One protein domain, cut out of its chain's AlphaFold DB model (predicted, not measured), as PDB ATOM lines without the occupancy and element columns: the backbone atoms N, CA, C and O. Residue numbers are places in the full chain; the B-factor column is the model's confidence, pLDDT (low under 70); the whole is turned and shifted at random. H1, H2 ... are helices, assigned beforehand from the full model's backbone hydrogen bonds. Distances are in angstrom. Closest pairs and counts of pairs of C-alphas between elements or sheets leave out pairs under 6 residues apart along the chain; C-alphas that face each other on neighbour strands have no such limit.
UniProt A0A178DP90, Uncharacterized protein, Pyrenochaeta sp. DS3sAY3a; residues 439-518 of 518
ATOM      1  N   THR A 439     300.038 132.273 417.197       75.12
ATOM      2  CA  THR A 439     301.464 132.144 416.870       75.12
ATOM      3  C   THR A 439     301.608 131.161 415.705       75.12
ATOM      4  O   THR A 439     301.330 129.976 415.884       75.12
ATOM      5  N   ARG A 440     301.996 131.637 414.508       77.19
ATOM      6  CA  ARG A 440     301.857 130.910 413.219       77.19
ATOM      7  C   ARG A 440     302.294 129.423 413.252       77.19
ATOM      8  O   ARG A 440     301.508 128.601 412.780       77.19
ATOM      9  N   PRO A 441     303.438 129.027 413.856       76.19
ATOM     10  CA  PRO A 441     303.845 127.620 413.969       76.19
ATOM     11  C   PRO A 441     302.906 126.723 414.793       76.19
ATOM     12  O   PRO A 441     302.851 125.522 414.554       76.19
ATOM     13  N   PHE A 442     302.143 127.280 415.734       79.06
ATOM     14  CA  PHE A 442     301.247 126.540 416.635       79.06
ATOM     15  C   PHE A 442     299.781 126.567 416.179       79.06
ATOM     16  O   PHE A 442     298.966 125.807 416.687       79.06
ATOM     17  N   MET A 443     299.431 127.412 415.205       82.12
ATOM     18  CA  MET A 443     298.068 127.480 414.672       82.12
ATOM     19  C   MET A 443     297.727 126.232 413.859       82.12
ATOM     20  O   MET A 443     298.540 125.786 413.044       82.12
ATOM     21  N   GLY A 444     296.522 125.699 414.057       82.06
ATOM     22  CA  GLY A 444     296.114 124.466 413.396       82.06
ATOM     23  C   GLY A 444     295.925 124.596 411.881       82.06
ATOM     24  O   GLY A 444     295.554 125.670 411.393       82.06
ATOM     25  N   ILE A 445     296.158 123.518 411.124       82.69
ATOM     26  CA  ILE A 445     296.121 123.526 409.644       82.69
ATOM     27  C   ILE A 445     294.774 124.052 409.104       82.69
ATOM     28  O   ILE A 445     294.766 124.902 408.205       82.69
ATOM     29  N   GLY A 446     293.642 123.635 409.686       77.94
ATOM     30  CA  GLY A 446     292.300 124.114 409.309       77.94
ATOM     31  C   GLY A 446     292.128 125.632 409.483       77.94
ATOM     32  O   GLY A 446     291.627 126.329 408.587       77.94
ATOM     33  N   ILE A 447     292.657 126.181 410.585       82.38
ATOM     34  CA  ILE A 447     292.694 127.629 410.845       82.38
ATOM     35  C   ILE A 447     293.604 128.337 409.840       82.38
ATOM     36  O   ILE A 447     293.229 129.384 409.305       82.38
ATOM     37  N   LEU A 448     294.780 127.784 409.531       82.69
ATOM     38  CA  LEU A 448     295.731 128.376 408.586       82.69
ATOM     39  C   LEU A 448     295.164 128.470 407.159       82.69
ATOM     40  O   LEU A 448     295.325 129.516 406.523       82.69
ATOM     41  N   PHE A 449     294.386 127.484 406.698       77.56
ATOM     42  CA  PHE A 449     293.697 127.535 405.396       77.56
ATOM     43  C   PHE A 449     292.419 128.395 405.364       77.56
ATOM     44  O   PHE A 449     291.981 128.777 404.285       77.56
ATOM     45  N   ALA A 450     291.875 128.805 406.521       64.56
ATOM     46  CA  ALA A 450     290.573 129.494 406.640       64.56
ATOM     47  C   ALA A 450     289.364 128.608 406.280       64.56
ATOM     48  O   ALA A 450     288.300 129.124 405.946       64.56
ATOM     49  N   ALA A 451     289.539 127.287 406.337       61.16
ATOM     50  CA  ALA A 451     288.503 126.329 405.975       61.16
ATOM     51  C   ALA A 451     287.490 126.097 407.108       61.16
ATOM     52  O   ALA A 451     286.340 125.766 406.835       61.16
ATOM     53  N   GLU A 452     287.904 126.285 408.367       68.06
ATOM     54  CA  GLU A 452     287.167 125.787 409.533       68.06
ATOM     55  C   GLU A 452     287.001 126.834 410.651       68.06
ATOM     56  O   GLU A 452     287.879 127.682 410.851       68.06
ATOM     57  N   PRO A 453     285.884 126.790 411.406       73.31
ATOM     58  CA  PRO A 453     285.744 127.526 412.657       73.31
ATOM     59  C   PRO A 453     286.653 126.932 413.743       73.31
ATOM     60  O   PRO A 453     286.975 125.745 413.737       73.31
ATOM     61  N   HIS A 454     287.037 127.750 414.722       75.50
ATOM     62  CA  HIS A 454     287.937 127.314 415.787       75.50
ATOM     63  C   HIS A 454     287.278 126.301 416.735       75.50
ATOM     64  O   HIS A 454     286.513 126.665 417.626       75.50
ATOM     65  N   SER A 455     287.608 125.025 416.546       76.62
ATOM     66  CA  SER A 455     287.284 123.922 417.455       76.62
ATOM     67  C   SER A 455     288.428 123.637 418.453       76.62
ATOM     68  O   SER A 455     289.576 123.975 418.156       76.62
ATOM     69  N   PRO A 456     288.158 122.946 419.581       77.69
ATOM     70  CA  PRO A 456     289.183 122.527 420.550       77.69
ATOM     71  C   PRO A 456     290.265 121.592 419.990       77.69
ATOM     72  O   PRO A 456     291.310 121.418 420.607       77.69
ATOM     73  N   MET A 457     290.034 120.980 418.822       77.94
ATOM     74  CA  MET A 457     291.043 120.140 418.169       77.94
ATOM     75  C   MET A 457     292.262 120.957 417.728       77.94
ATOM     76  O   MET A 457     293.369 120.432 417.719       77.94
ATOM     77  N   HIS A 458     292.086 122.249 417.432       80.12
ATOM     78  CA  HIS A 458     293.192 123.145 417.094       80.12
ATOM     79  C   HIS A 458     294.038 123.512 418.319       80.12
ATOM     80  O   HIS A 458     295.252 123.652 418.194       80.12
ATOM     81  N   ASP A 459     293.422 123.613 419.504       78.75
ATOM     82  CA  ASP A 459     294.155 123.784 420.764       78.75
ATOM     83  C   ASP A 459     295.013 122.543 421.042       78.75
ATOM     84  O   ASP A 459     296.188 122.668 421.385       78.75
ATOM     85  N   LEU A 460     294.472 121.340 420.800       75.56
ATOM     86  CA  LEU A 460     295.246 120.097 420.869       75.56
ATOM     87  C   LEU A 460     296.386 120.084 419.838       75.56
ATOM     88  O   LEU A 460     297.523 119.853 420.231       75.56
ATOM     89  N   GLU A 461     296.130 120.403 418.560       75.69
ATOM     90  CA  GLU A 461     297.167 120.504 417.511       75.69
ATOM     91  C   GLU A 461     298.302 121.475 417.903       75.69
ATOM     92  O   GLU A 461     299.479 121.215 417.633       75.69
ATOM     93  N   SER A 462     297.972 122.564 418.608       74.50
ATOM     94  CA  SER A 462     298.961 123.522 419.111       74.50
ATOM     95  C   SER A 462     299.915 122.912 420.150       74.50
ATOM     96  O   SER A 462     301.109 123.217 420.130       74.50
ATOM     97  N   LEU A 463     299.432 121.987 420.994       66.94
ATOM     98  CA  LEU A 463     300.248 121.280 421.989       66.94
ATOM     99  C   LEU A 463     301.243 120.309 421.337       66.94
ATOM    100  O   LEU A 463     302.369 120.190 421.817       66.94
ATOM    101  N   PHE A 464     300.878 119.668 420.218       62.47
ATOM    102  CA  PHE A 464     301.799 118.794 419.474       62.47
ATOM    103  C   PHE A 464     303.018 119.556 418.930       62.47
ATOM    104  O   PHE A 464     304.108 119.001 418.870       62.47
ATOM    105  N   CYS A 465     302.885 120.834 418.565       57.38
ATOM    106  CA  CYS A 465     304.009 121.604 418.017       57.38
ATOM    107  C   CYS A 465     305.057 122.026 419.081       57.38
ATOM    108  O   CYS A 465     306.073 122.636 418.742       57.38
ATOM    109  N   GLY A 466     304.835 121.724 420.367       53.44
ATOM    110  CA  GLY A 466     305.716 122.083 421.481       53.44
ATOM    111  C   GLY A 466     306.899 121.130 421.695       53.44
ATOM    112  O   GLY A 466     306.867 120.295 422.597       53.44
ATOM    113  N   SER A 467     307.986 121.293 420.933       50.06
ATOM    114  CA  SER A 467     309.259 120.605 421.225       50.06
ATOM    115  C   SER A 467     310.065 121.307 422.337       50.06
ATOM    116  O   SER A 467     310.045 122.531 422.490       50.06
ATOM    117  N   GLN A 468     310.779 120.526 423.158       46.03
ATOM    118  CA  GLN A 468     311.534 121.024 424.318       46.03
ATOM    119  C   GLN A 468     312.760 121.843 423.892       46.03
ATOM    120  O   GLN A 468     313.778 121.269 423.511       46.03
ATOM    121  N   GLY A 469     312.688 123.176 423.988       46.06
ATOM    122  CA  GLY A 469     313.838 124.102 424.018       46.06
ATOM    123  C   GLY A 469     314.780 124.119 422.801       46.06
ATOM    124  O   GLY A 469     315.665 124.970 422.721       46.06
ATOM    125  N   ARG A 470     314.606 123.205 421.845       51.81
ATOM    126  CA  ARG A 470     315.377 123.082 420.613       51.81
ATOM    127  C   ARG A 470     314.653 123.856 419.528       51.81
ATOM    128  O   ARG A 470     313.608 123.431 419.047       51.81
ATOM    129  N   VAL A 471     315.232 124.981 419.123       53.56
ATOM    130  CA  VAL A 471     314.769 125.721 417.948       53.56
ATOM    131  C   VAL A 471     315.049 124.864 416.713       53.56
ATOM    132  O   VAL A 471     316.157 124.860 416.178       53.56
ATOM    133  N   VAL A 472     314.047 124.104 416.270       61.22
ATOM    134  CA  VAL A 472     314.070 123.452 414.959       61.22
ATOM    135  C   VAL A 472     313.993 124.568 413.924       61.22
ATOM    136  O   VAL A 472     312.953 125.204 413.769       61.22
ATOM    137  N   GLN A 473     315.105 124.833 413.237       61.88
ATOM    138  CA  GLN A 473     315.248 125.984 412.337       61.88
ATOM    139  C   GLN A 473     314.118 126.065 411.291       61.88
ATOM    140  O   GLN A 473     313.572 127.139 411.058       61.88
ATOM    141  N   GLN A 474     313.688 124.917 410.760       65.56
ATOM    142  CA  GLN A 474     312.561 124.797 409.828       65.56
ATOM    143  C   GLN A 474     311.217 125.299 410.400       65.56
ATOM    144  O   GLN A 474     310.388 125.806 409.649       65.56
ATOM    145  N   TYR A 475     310.984 125.167 411.710       71.25
ATOM    146  CA  TYR A 475     309.762 125.640 412.373       71.25
ATOM    147  C   TYR A 475     309.870 127.108 412.805       71.25
ATOM    148  O   TYR A 475     308.862 127.811 412.832       71.25
ATOM    149  N   GLU A 476     311.079 127.606 413.077       70.12
ATOM    150  CA  GLU A 476     311.314 129.036 413.313       70.12
ATOM    151  C   GLU A 476     311.033 129.861 412.045       70.12
ATOM    152  O   GLU A 476     310.424 130.926 412.114       70.12
ATOM    153  N   GLU A 477     311.371 129.335 410.862       71.31
ATOM    154  CA  GLU A 477     311.034 129.955 409.572       71.31
ATOM    155  C   GLU A 477     309.518 130.171 409.385       71.31
ATOM    156  O   GLU A 477     309.108 131.146 408.747       71.31
ATOM    157  N   TRP A 478     308.661 129.331 409.982       78.06
ATOM    158  CA  TRP A 478     307.201 129.485 409.911       78.06
ATOM    159  C   TRP A 478     306.680 130.747 410.623       78.06
ATOM    160  O   TRP A 478     305.589 131.212 410.292       78.06
ATOM    161  N   ASN A 479     307.447 131.360 411.537       71.88
ATOM    162  CA  ASN A 479     307.097 132.666 412.115       71.88
ATOM    163  C   ASN A 479     307.107 133.798 411.069       71.88
ATOM    164  O   ASN A 479     306.398 134.791 411.236       71.88
ATOM    165  N   TYR A 480     307.883 133.647 409.989       71.69
ATOM    166  CA  TYR A 480     308.129 134.686 408.980       71.69
ATOM    167  C   TYR A 480     307.452 134.402 407.627       71.69
ATOM    168  O   TYR A 480     307.406 135.275 406.759       71.69
ATOM    169  N   GLN A 481     306.907 133.197 407.439       73.75
ATOM    170  CA  GLN A 481     306.162 132.806 406.239       73.75
ATOM    171  C   GLN A 481     304.692 133.244 406.303       73.75
ATOM    172  O   GLN A 481     304.103 133.386 407.378       73.75
ATOM    173  N   SER A 482     304.069 133.432 405.135       76.44
ATOM    174  CA  SER A 482     302.637 133.747 405.058       76.44
ATOM    175  C   SER A 482     301.773 132.556 405.493       76.44
ATOM    176  O   SER A 482     302.152 131.396 405.336       76.44
ATOM    177  N   MET A 483     300.573 132.835 406.008       77.38
ATOM    178  CA  MET A 483     299.676 131.828 406.601       77.38
ATOM    179  C   MET A 483     299.395 130.619 405.693       77.38
ATOM    180  O   MET A 483     299.320 129.493 406.173       77.38
ATOM    181  N   SER A 484     299.265 130.836 404.380       79.62
ATOM    182  CA  SER A 484     299.058 129.767 403.396       79.62
ATOM    183  C   SER A 484     300.316 128.935 403.142       79.62
ATOM    184  O   SER A 484     300.207 127.729 402.938       79.62
ATOM    185  N   GLN A 485     301.507 129.540 403.185       83.00
ATOM    186  CA  GLN A 485     302.777 128.813 403.081       83.00
ATOM    187  C   GLN A 485     302.998 127.926 404.308       83.00
ATOM    188  O   GLN A 485     303.304 126.751 404.136       83.00
ATOM    189  N   VAL A 486     302.736 128.441 405.517       82.44
ATOM    190  CA  VAL A 486     302.791 127.640 406.755       82.44
ATOM    191  C   VAL A 486     301.791 126.482 406.695       82.44
ATOM    192  O   VAL A 486     302.148 125.360 407.039       82.44
ATOM    193  N   ALA A 487     300.572 126.710 406.190       84.06
ATOM    194  CA  ALA A 487     299.566 125.658 406.021       84.06
ATOM    195  C   ALA A 487     300.048 124.520 405.101       84.06
ATOM    196  O   ALA A 487     299.931 123.345 405.444       84.06
ATOM    197  N   ILE A 488     300.625 124.874 403.946       83.00
ATOM    198  CA  ILE A 488     301.162 123.920 402.965       83.00
ATOM    199  C   ILE A 488     302.388 123.187 403.530       83.00
ATOM    200  O   ILE A 488     302.484 121.970 403.389       83.00
ATOM    201  N   ALA A 489     303.299 123.901 404.199       83.62
ATOM    202  CA  ALA A 489     304.495 123.322 404.806       83.62
ATOM    203  C   ALA A 489     304.149 122.351 405.946       83.62
ATOM    204  O   ALA A 489     304.702 121.251 405.998       83.62
ATOM    205  N   LYS A 490     303.191 122.710 406.812       83.19
ATOM    206  CA  LYS A 490     302.647 121.814 407.839       83.19
ATOM    207  C   LYS A 490     302.005 120.578 407.229       83.19
ATOM    208  O   LYS A 490     302.387 119.471 407.590       83.19
ATOM    209  N   LEU A 491     301.085 120.753 406.277       82.62
ATOM    210  CA  LEU A 491     300.394 119.637 405.630       82.62
ATOM    211  C   LEU A 491     301.385 118.679 404.951       82.62
ATOM    212  O   LEU A 491     301.281 117.473 405.137       82.62
ATOM    213  N   GLY A 492     302.386 119.206 404.239       82.31
ATOM    214  CA  GLY A 492     303.454 118.403 403.636       82.31
ATOM    215  C   GLY A 492     304.399 117.743 404.646       82.31
ATOM    216  O   GLY A 492     305.010 116.730 404.321       82.31
ATOM    217  N   THR A 493     304.509 118.276 405.868       78.75
ATOM    218  CA  THR A 493     305.269 117.650 406.965       78.75
ATOM    219  C   THR A 493     304.480 116.498 407.584       78.75
ATOM    220  O   THR A 493     305.036 115.422 407.762       78.75
ATOM    221  N   VAL A 494     303.187 116.703 407.868       76.06
ATOM    222  CA  VAL A 494     302.297 115.703 408.489       76.06
ATOM    223  C   VAL A 494     301.975 114.551 407.530       76.06
ATOM    224  O   VAL A 494     301.933 113.401 407.945       76.06
ATOM    225  N   ALA A 495     301.790 114.839 406.238       79.00
ATOM    226  CA  ALA A 495     301.499 113.834 405.213       79.00
ATOM    227  C   ALA A 495     302.734 113.041 404.732       79.00
ATOM    228  O   ALA A 495     302.614 112.218 403.827       79.00
ATOM    229  N   ASN A 496     303.923 113.301 405.285       79.94
ATOM    230  CA  ASN A 496     305.139 112.575 404.934       79.94
ATOM    231  C   ASN A 496     305.223 111.262 405.727       79.94
ATOM    232  O   ASN A 496     305.083 111.263 406.946       79.94
ATOM    233  N   GLU A 497     305.539 110.150 405.064       78.06
ATOM    234  CA  GLU A 497     305.761 108.846 405.708       78.06
ATOM    235  C   GLU A 497     306.845 108.901 406.807       78.06
ATOM    236  O   GLU A 497     306.784 108.164 407.792       78.06
ATOM    237  N   SER A 498     307.814 109.823 406.700       77.06
ATOM    238  CA  SER A 498     308.842 110.031 407.727       77.06
ATOM    239  C   SER A 498     308.327 110.704 409.004       77.06
ATOM    240  O   SER A 498     309.053 110.723 410.001       77.06
ATOM    241  N   PHE A 499     307.111 111.265 409.009       75.44
ATOM    242  CA  PHE A 499     306.589 112.090 410.101       75.44
ATOM    243  C   PHE A 499     306.546 111.342 411.436       75.44
ATOM    244  O   PHE A 499     306.977 111.874 412.457       75.44
ATOM    245  N   ALA A 500     306.166 110.061 411.425       72.06
ATOM    246  CA  ALA A 500     306.197 109.212 412.614       72.06
ATOM    247  C   ALA A 500     307.621 108.986 413.172       72.06
ATOM    248  O   ALA A 500     307.767 108.666 414.352       72.06
ATOM    249  N   SER A 501     308.678 109.128 412.359       72.25
ATOM    250  CA  SER A 501     310.072 109.159 412.842       72.25
ATOM    251  C   SER A 501     310.437 110.539 413.377       72.25
ATOM    252  O   SER A 501     310.935 110.642 414.493       72.25
ATOM    253  N   THR A 502     310.074 111.603 412.653       71.62
ATOM    254  CA  THR A 502     310.273 112.994 413.087       71.62
ATOM    255  C   THR A 502     309.642 113.262 414.458       71.62
ATOM    256  O   THR A 502     310.307 113.832 415.318       71.62
ATOM    257  N   ILE A 503     308.417 112.781 414.712       69.50
ATOM    258  CA  ILE A 503     307.785 112.839 416.038       69.50
ATOM    259  C   ILE A 503     308.657 112.113 417.071       69.50
ATOM    260  O   ILE A 503     309.035 112.707 418.075       69.50
ATOM    261  N   ARG A 504     309.028 110.848 416.826       67.88
ATOM    262  CA  ARG A 504     309.823 110.040 417.775       67.88
ATOM    263  C   ARG A 504     311.206 110.624 418.089       67.88
ATOM    264  O   ARG A 504     311.714 110.367 419.177       67.88
ATOM    265  N   GLU A 505     311.797 111.372 417.159       70.38
ATOM    266  CA  GLU A 505     313.120 111.994 417.281       70.38
ATOM    267  C   GLU A 505     313.087 113.408 417.891       70.38
ATOM    268  O   GLU A 505     314.053 113.811 418.543       70.38
ATOM    269  N   GLN A 506     312.010 114.174 417.676       66.25
ATOM    270  CA  GLN A 506     311.915 115.585 418.083       66.25
ATOM    271  C   GLN A 506     311.001 115.840 419.290       66.25
ATOM    272  O   GLN A 506     311.156 116.865 419.961       66.25
ATOM    273  N   PHE A 507     310.056 114.944 419.584       63.66
ATOM    274  CA  PHE A 507     309.157 115.079 420.730       63.66
ATOM    275  C   PHE A 507     309.821 114.538 421.997       63.66
ATOM    276  O   PHE A 507     310.648 113.626 421.964       63.66
ATOM    277  N   THR A 508     309.429 115.097 423.138       59.66
ATOM    278  CA  THR A 508     309.868 114.609 424.449       59.66
ATOM    279  C   THR A 508     309.344 113.201 424.719       59.66
ATOM    280  O   THR A 508     308.289 112.811 424.214       59.66
ATOM    281  N   ASP A 509     310.016 112.464 425.608       60.19
ATOM    282  CA  ASP A 509     309.497 111.187 426.121       60.19
ATOM    283  C   ASP A 509     308.076 111.333 426.702       60.19
ATOM    284  O   ASP A 509     307.260 110.426 426.561       60.19
ATOM    285  N   TYR A 510     307.763 112.499 427.287       56.47
ATOM    286  CA  TYR A 510     306.448 112.831 427.842       56.47
ATOM    287  C   TYR A 510     305.340 112.887 426.777       56.47
ATOM    288  O   TYR A 510     304.257 112.358 427.000       56.47
ATOM    289  N   TYR A 511     305.610 113.470 425.603       58.47
ATOM    290  CA  TYR A 511     304.640 113.533 424.501       58.47
ATOM    291  C   TYR A 511     304.703 112.326 423.552       58.47
ATOM    292  O   TYR A 511     303.871 112.221 422.650       58.47
ATOM    293  N   ARG A 512     305.619 111.366 423.760       60.03
ATOM    294  CA  ARG A 512     305.703 110.135 422.946       60.03
ATOM    295  C   ARG A 512     304.402 109.324 422.968       60.03
ATOM    296  O   ARG A 512     304.090 108.673 421.976       60.03
ATOM    297  N   CYS A 513     303.622 109.388 424.047       57.91
ATOM    298  CA  CYS A 513     302.306 108.743 424.136       57.91
ATOM    299  C   CYS A 513     301.274 109.298 423.136       57.91
ATOM    300  O   CYS A 513     300.337 108.591 422.784       57.91
ATOM    301  N   LEU A 514     301.457 110.527 422.640       57.06
ATOM    302  CA  LEU A 514     300.588 111.124 421.627       57.06
ATOM    303  C   LEU A 514     300.966 110.696 420.199       57.06
ATOM    304  O   LEU A 514     300.179 110.896 419.280       57.06
ATOM    305  N   ALA A 515     302.131 110.068 419.997       57.38
ATOM    306  CA  ALA A 515     302.591 109.609 418.682       57.38
ATOM    307  C   ALA A 515     301.765 108.441 418.104       57.38
ATOM    308  O   ALA A 515     301.940 108.100 416.942       57.38
ATOM    309  N   SER A 516     300.891 107.818 418.903       55.47
ATOM    310  CA  SER A 516     299.893 106.833 418.453       55.47
ATOM    311  C   SER A 516     298.511 107.437 418.179       55.47
ATOM    312  O   SER A 516     297.579 106.705 417.857       55.47
ATOM    313  N   CYS A 517     298.347 108.749 418.373       51.00
ATOM    314  CA  CYS A 517     297.103 109.485 418.131       51.00
ATOM    315  C   CYS A 517     297.131 110.287 416.819       51.00
ATOM    316  O   CYS A 517     296.191 111.040 416.558       51.00
ATOM    317  N   VAL A 518     298.204 110.140 416.034       50.06
ATOM    318  CA  VAL A 518     298.463 110.793 414.744       50.06
ATOM    319  C   VAL A 518     298.855 109.729 413.727       50.06
ATOM    320  O   VAL A 518     298.371 109.832 412.584       50.06
TER     321      VAL A 518
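AT A GLANCE: This is residues 439 to 518 of the 518 residues of an uncharacterized protein of Pyrenochaeta sp. DS3sAY3a (UniProt A0A178DP90). Five short helices make a loose ring, in the order H1, H4, H5, H6, H2, with H3 off one face near H4. The printed part has 80 residues with six named helices, H1 to H6 along the chain: all helix, compact, radius of gyration of the C-alphas 12.3 A, spans 32 by 26 by 24 A.

HOW THE PARTS SIT: H1, residues 445 to 449, touches H4, residues 483 to 494; their closest C-alphas, of Leu 448 and Ala 487, are 5.4 A apart. H2, residues 456 to 464, and H3, residues 473 to 479, are apart. H5, residues 499 to 506, and H6, residues 511 to 516, touch as a hairpin, at a shallow tilt of 12 degrees, opposite ways; their closest C-alphas, of Arg 504 and Arg 512, are 6.6 A apart. Every O i to N i+4 pair is within hydrogen-bond range in H1, H2 and H4, but 1 of 3 in H3, 3 of 4 in H5 and 0 of 2 in H6; for O i to N i+3, H3 has 3 of 4 and H6 2 of 3.

IN THESE COORDINATES: H1 begins at C-alpha 445, (296.121, 123.526, 409.644). H4 measures 16.4 A and H2 13.2 A. H6 ends at C-alpha 516, (299.893, 106.833, 418.453).

THE WHOLE: The farthest C-alphas, of Ala 451 and Asp 509, are 32.8 A apart. The printed part has no cut and no long link. Residues 463 to 474 and 506 to 518 are among those with pLDDT under 70.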